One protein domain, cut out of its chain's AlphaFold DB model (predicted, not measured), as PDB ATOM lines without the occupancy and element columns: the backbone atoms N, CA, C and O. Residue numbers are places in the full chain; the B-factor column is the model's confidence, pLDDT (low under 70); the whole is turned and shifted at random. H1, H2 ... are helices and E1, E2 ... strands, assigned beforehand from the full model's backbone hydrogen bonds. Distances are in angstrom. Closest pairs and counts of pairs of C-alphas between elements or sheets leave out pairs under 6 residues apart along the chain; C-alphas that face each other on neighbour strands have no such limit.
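Overview. This is residues 108 to 154 of the 154 residues of an uncharacterized protein of Colocasia esculenta (UniProt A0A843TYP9). There is little regular structure here: a long hairpin of two strands, E1 and E2, with the tip of its loop, residues 131 to 136, sticking out at one end, a tail to residue 154 at the other, and short helix H1 to one side. The 47 printed residues run H1, E1, E2, class mixed, with 17 in named elements; the antiparallel sheet has the order E1, E2. The whole is extended, radius of gyration of the C-alphas 14.9 A, a rod spanning 53 by 24 by 16 A.

Arrangement. Start at H1, residues 108 to 112, where every O i to N i+4 pair is within hydrogen-bond range. Its closest C-alpha to E1, residues 123 to 128, is that of Lys 111, 7.3 A from Cys 125. E2, residues 141 to 146, is apart from H1. E1 and E2 form an antiparallel hairpin at 163 degrees; find N 124 and O 145 at 2.9 A, within hydrogen-bond range.

Along the chain. Find C-alpha 108 at (36.859, 49.055, 22.633); H1 runs 6.1 A. E1 runs 16.1 A from C-alpha 123 at (44.499, 52.949, 36.240). E2 runs 16.2 A to C-alpha 146 at (42.231, 55.975, 38.654).

Size, cuts and confidence. The C-alphas farthest apart, of Ala 135 and Tyr 154, are 53.7 A apart. The printed part has no cut; E1 to E2 is a long link. Residues 129 to 140 and 150 to 154 have pLDDT under 70.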
ATOM      1  N   MET A 108      36.478  50.033  21.602       85.19
ATOM      2  CA  MET A 108      36.859  49.055  22.633       85.19
ATOM      3  C   MET A 108      38.361  48.773  22.605       85.19
ATOM      4  O   MET A 108      38.965  48.624  23.663       85.19
ATOM      5  N   GLU A 109      38.938  48.756  21.412       88.88
ATOM      6  CA  GLU A 109      40.343  48.511  21.108       88.88
ATOM      7  C   GLU A 109      41.243  49.464  21.904       88.88
ATOM      8  O   GLU A 109      42.131  49.015  22.625       88.88
ATOM      9  N   ASP A 110      40.913  50.757  21.905       87.06
ATOM     10  CA  ASP A 110      41.652  51.782  22.653       87.06
ATOM     11  C   ASP A 110      41.481  51.631  24.174       87.06
ATOM     12  O   ASP A 110      42.351  51.989  24.967       87.06
ATOM     13  N   LYS A 111      40.348  51.079  24.621       87.62
ATOM     14  CA  LYS A 111      40.066  50.859  26.048       87.62
ATOM     15  C   LYS A 111      40.714  49.582  26.581       87.62
ATOM     16  O   LYS A 111      40.887  49.479  27.799       87.62
ATOM     17  N   MET A 112      41.059  48.623  25.714       87.69
ATOM     18  CA  MET A 112      41.561  47.297  26.096       87.69
ATOM     19  C   MET A 112      42.862  47.357  26.891       87.69
ATOM     20  O   MET A 112      43.026  46.567  27.818       87.69
ATOM     21  N   GLU A 113      43.740  48.321  26.608       88.88
ATOM     22  CA  GLU A 113      44.996  48.499  27.349       88.88
ATOM     23  C   GLU A 113      44.771  48.748  28.847       88.88
ATOM     24  O   GLU A 113      45.581  48.362  29.693       88.88
ATOM     25  N   LEU A 114      43.640  49.367  29.192       89.50
ATOM     26  CA  LEU A 114      43.278  49.680  30.569       89.50
ATOM     27  C   LEU A 114      42.398  48.601  31.206       89.50
ATOM     28  O   LEU A 114      42.157  48.664  32.414       89.50
ATOM     29  N   VAL A 115      41.889  47.624  30.452       90.56
ATOM     30  CA  VAL A 115      41.021  46.577  31.006       90.56
ATOM     31  C   VAL A 115      41.839  45.651  31.901       90.56
ATOM     32  O   VAL A 115      42.758  44.967  31.458       90.56
ATOM     33  N   SER A 116      41.513  45.622  33.194       88.62
ATOM     34  CA  SER A 116      42.190  44.734  34.137       88.62
ATOM     35  C   SER A 116      41.379  44.466  35.404       88.62
ATOM     36  O   SER A 116      40.808  45.380  36.016       88.62
ATOM     37  N   ASP A 117      41.421  43.210  35.847       88.44
ATOM     38  CA  ASP A 117      40.865  42.774  37.128       88.44
ATOM     39  C   ASP A 117      41.808  43.030  38.314       88.44
ATOM     40  O   ASP A 117      41.353  43.035  39.461       88.44
ATOM     41  N   ASP A 118      43.099  43.321  38.074       89.19
ATOM     42  CA  ASP A 118      44.036  43.646  39.155       89.19
ATOM     43  C   ASP A 118      43.654  44.983  39.801       89.19
ATOM     44  O   ASP A 118      43.830  46.067  39.243       89.19
ATOM     45  N   VAL A 119      43.136  44.908  41.027       87.38
ATOM     46  CA  VAL A 119      42.689  46.070  41.800       87.38
ATOM     47  C   VAL A 119      43.821  47.011  42.202       87.38
ATOM     48  O   VAL A 119      43.535  48.140  42.592       87.38
ATOM     49  N   ARG A 120      45.075  46.556  42.123       88.12
ATOM     50  CA  ARG A 120      46.271  47.333  42.465       88.12
ATOM     51  C   ARG A 120      46.783  48.151  41.287       88.12
ATOM     52  O   ARG A 120      47.636  49.010  41.496       88.12
ATOM     53  N   ARG A 121      46.279  47.914  40.066       87.69
ATOM     54  CA  ARG A 121      46.647  48.747  38.918       87.69
ATOM     55  C   ARG A 121      46.237  50.203  39.177       87.69
ATOM     56  O   ARG A 121      45.067  50.436  39.495       87.69
ATOM     57  N   PRO A 122      47.156  51.179  39.013       89.62
ATOM     58  CA  PRO A 122      46.864  52.593  39.249       89.62
ATOM     59  C   PRO A 122      45.717  53.122  38.389       89.62
ATOM     60  O   PRO A 122      44.907  53.906  38.873       89.62
ATOM     61  N   VAL A 123      45.616  52.662  37.141       92.19
ATOM     62  CA  VAL A 123      44.499  52.949  36.240       92.19
ATOM     63  C   VAL A 123      43.947  51.628  35.728       92.19
ATOM     64  O   VAL A 123      44.707  50.788  35.249       92.19
ATOM     65  N   ARG A 124      42.633  51.423  35.855       92.06
ATOM     66  CA  ARG A 124      41.956  50.251  35.294       92.06
ATOM     67  C   ARG A 124      40.520  50.534  34.878       92.06
ATOM     68  O   ARG A 124      39.762  51.180  35.604       92.06
ATOM     69  N   CYS A 125      40.136  49.975  33.745       90.06
ATOM     70  CA  CYS A 125      38.783  49.931  33.224       90.06
ATOM     71  C   CYS A 125      38.169  48.553  33.505       90.06
ATOM     72  O   CYS A 125      38.860  47.534  33.519       90.06
ATOM     73  N   GLY A 126      36.865  48.510  33.752       87.19
ATOM     74  CA  GLY A 126      36.139  47.259  33.911       87.19
ATOM     75  C   GLY A 126      34.645  47.446  33.715       87.19
ATOM     76  O   GLY A 126      34.125  48.560  33.757       87.19
ATOM     77  N   SER A 127      33.943  46.335  33.516       82.88
ATOM     78  CA  SER A 127      32.485  46.310  33.473       82.88
ATOM     79  C   SER A 127      31.968  45.390  34.564       82.88
ATOM     80  O   SER A 127      32.333  44.221  34.631       82.88
ATOM     81  N   SER A 128      31.118  45.920  35.438       77.38
ATOM     82  CA  SER A 128      30.402  45.114  36.417       77.38
ATOM     83  C   SER A 128      29.093  44.645  35.798       77.38
ATOM     84  O   SER A 128      28.261  45.459  35.381       77.38
ATOM     85  N   LYS A 129      28.924  43.325  35.754       63.41
ATOM     86  CA  LYS A 129      27.626  42.677  35.594       63.41
ATOM     87  C   LYS A 129      27.152  42.321  36.997       63.41
ATOM     88  O   LYS A 129      27.905  41.721  37.762       63.41
ATOM     89  N   ARG A 130      25.945  42.741  37.366       54.03
ATOM     90  CA  ARG A 130      25.295  42.186  38.553       54.03
ATOM     91  C   ARG A 130      24.696  40.860  38.116       54.03
ATOM     92  O   ARG A 130      23.813  40.850  37.265       54.03
ATOM     93  N   CYS A 131      25.246  39.767  38.622       48.31
ATOM     94  CA  CYS A 131      24.673  38.442  38.441       48.31
ATOM     95  C   CYS A 131      23.826  38.159  39.674       48.31
ATOM     96  O   CYS A 131      24.257  37.449  40.578       48.31
ATOM     97  N   ASP A 132      22.651  38.773  39.740       51.97
ATOM     98  CA  ASP A 132      21.674  38.389  40.743       51.97
ATOM     99  C   ASP A 132      20.965  37.159  40.160       51.97
ATOM    100  O   ASP A 132      20.560  37.176  38.997       51.97
ATOM    101  N   GLY A 133      20.877  36.060  40.915       56.84
ATOM    102  CA  GLY A 133      20.297  34.778  40.475       56.84
ATOM    103  C   GLY A 133      18.795  34.821  40.151       56.84
ATOM    104  O   GLY A 133      18.122  33.797  40.200       56.84
ATOM    105  N   GLN A 134      18.257  36.000  39.848       55.09
ATOM    106  CA  GLN A 134      16.872  36.259  39.514       55.09
ATOM    107  C   GLN A 134      16.840  37.092  38.229       55.09
ATOM    108  O   GLN A 134      17.550  38.086  38.097       55.09
ATOM    109  N   ALA A 135      16.049  36.629  37.261       49.59
ATOM    110  CA  ALA A 135      16.061  36.992  35.844       49.59
ATOM    111  C   ALA A 135      15.594  38.430  35.520       49.59
ATOM    112  O   ALA A 135      14.694  38.635  34.712       49.59
ATOM    113  N   ALA A 136      16.227  39.439  36.113       53.91
ATOM    114  CA  ALA A 136      16.185  40.814  35.639       53.91
ATOM    115  C   ALA A 136      17.618  41.223  35.291       53.91
ATOM    116  O   ALA A 136      18.443  41.452  36.174       53.91
ATOM    117  N   ALA A 137      17.933  41.278  33.994       57.06
ATOM    118  CA  ALA A 137      19.229  41.735  33.503       57.06
ATOM    119  C   ALA A 137      19.444  43.197  33.922       57.06
ATOM    120  O   ALA A 137      18.979  44.131  33.268       57.06
ATOM    121  N   LEU A 138      20.107  43.401  35.059       54.44
ATOM    122  CA  LEU A 138      20.437  44.735  35.536       54.44
ATOM    123  C   LEU A 138      21.411  45.405  34.557       54.44
ATOM    124  O   LEU A 138      22.271  44.733  33.979       54.44
ATOM    125  N   PRO A 139      21.310  46.735  34.375       59.53
ATOM    126  CA  PRO A 139      22.143  47.454  33.426       59.53
ATOM    127  C   PRO A 139      23.625  47.251  33.756       59.53
ATOM    128  O   PRO A 139      24.071  47.500  34.882       59.53
ATOM    129  N   GLN A 140      24.387  46.811  32.754       69.69
ATOM    130  CA  GLN A 140      25.836  46.689  32.845       69.69
ATOM    131  C   GLN A 140      26.437  48.065  33.144       69.69
ATOM    132  O   GLN A 140      26.127  49.054  32.478       69.69
ATOM    133  N   ARG A 141      27.317  48.135  34.147       84.25
ATOM    134  CA  ARG A 141      28.006  49.380  34.497       84.25
ATOM    135  C   ARG A 141      29.482  49.281  34.159       84.25
ATOM    136  O   ARG A 141      30.210  48.524  34.800       84.25
ATOM    137  N   SER A 142      29.928  50.099  33.215       88.00
ATOM    138  CA  SER A 142      31.352  50.333  32.971       88.00
ATOM    139  C   SER A 142      31.906  51.357  33.961       88.00
ATOM    140  O   SER A 142      31.198  52.263  34.406       88.00
ATOM    141  N   PHE A 143      33.165  51.190  34.349       90.75
ATOM    142  CA  PHE A 143      33.868  52.104  35.239       90.75
ATOM    143  C   PHE A 143      35.330  52.251  34.822       90.75
ATOM    144  O   PHE A 143      35.946  51.300  34.349       90.75
ATOM    145  N   LEU A 144      35.888  53.428  35.094       92.56
ATOM    146  CA  LEU A 144      37.319  53.702  35.076       92.56
ATOM    147  C   LEU A 144      37.728  54.036  36.513       92.56
ATOM    148  O   LEU A 144      37.121  54.890  37.159       92.56
ATOM    149  N   LYS A 145      38.713  53.318  37.047       91.44
ATOM    150  CA  LYS A 145      39.302  53.571  38.362       91.44
ATOM    151  C   LYS A 145      40.703  54.108  38.157       91.44
ATOM    152  O   LYS A 145      41.542  53.399  37.618       91.44
ATOM    153  N   GLN A 146      40.930  55.326  38.629       90.38
ATOM    154  CA  GLN A 146      42.231  55.975  38.654       90.38
ATOM    155  C   GLN A 146      42.589  56.294  40.106       90.38
ATOM    156  O   GLN A 146      41.905  57.066  40.779       90.38
ATOM    157  N   TYR A 147      43.648  55.671  40.603       88.38
ATOM    158  CA  TYR A 147      44.239  55.980  41.893       88.38
ATOM    159  C   TYR A 147      45.189  57.158  41.716       88.38
ATOM    160  O   TYR A 147      46.282  57.016  41.172       88.38
ATOM    161  N   VAL A 148      44.770  58.328  42.187       84.88
ATOM    162  CA  VAL A 148      45.654  59.491  42.267       84.88
ATOM    163  C   VAL A 148      46.545  59.302  43.493       84.88
ATOM    164  O   VAL A 148      46.091  59.424  44.633       84.88
ATOM    165  N   LEU A 149      47.807  58.938  43.268       73.44
ATOM    166  CA  LEU A 149      48.840  59.052  44.291       73.44
ATOM    167  C   LEU A 149      49.132  60.545  44.438       73.44
ATOM    168  O   LEU A 149      49.432  61.212  43.452       73.44
ATOM    169  N   GLY A 150      48.931  61.078  45.643       57.41
ATOM    170  CA  GLY A 150      49.063  62.509  45.891       57.41
ATOM    171  C   GLY A 150      50.426  63.017  45.432       57.41
ATOM    172  O   GLY A 150      51.450  62.426  45.768       57.41
ATOM    173  N   PHE A 151      50.427  64.116  44.679       47.50
ATOM    174  CA  PHE A 151      51.628  64.897  44.443       47.50
ATOM    175  C   PHE A 151      52.070  65.482  45.786       47.50
ATOM    176  O   PHE A 151      51.558  66.506  46.229       47.50
ATOM    177  N   THR A 152      53.005  64.824  46.463       41.38
ATOM    178  CA  THR A 152      53.855  65.503  47.441       41.38
ATOM    179  C   THR A 152      54.915  66.267  46.658       41.38
ATOM    180  O   THR A 152      56.031  65.787  46.478       41.38
ATOM    181  N   GLN A 153      54.540  67.425  46.131       40.66
ATOM    182  CA  GLN A 153      55.483  68.499  45.847       40.66
ATOM    183  C   GLN A 153      54.823  69.800  46.272       40.66
ATOM    184  O   GLN A 153      54.054  70.360  45.503       40.66
ATOM    185  N   TYR A 154      55.073  70.186  47.521       38.16
ATOM    186  CA  TYR A 154      55.377  71.545  47.972       38.16
ATOM    187  C   TYR A 154      56.145  71.424  49.288       38.16
ATOM    188  O   TYR A 154      55.737  70.574  50.116       38.16
TER     189      TYR A 154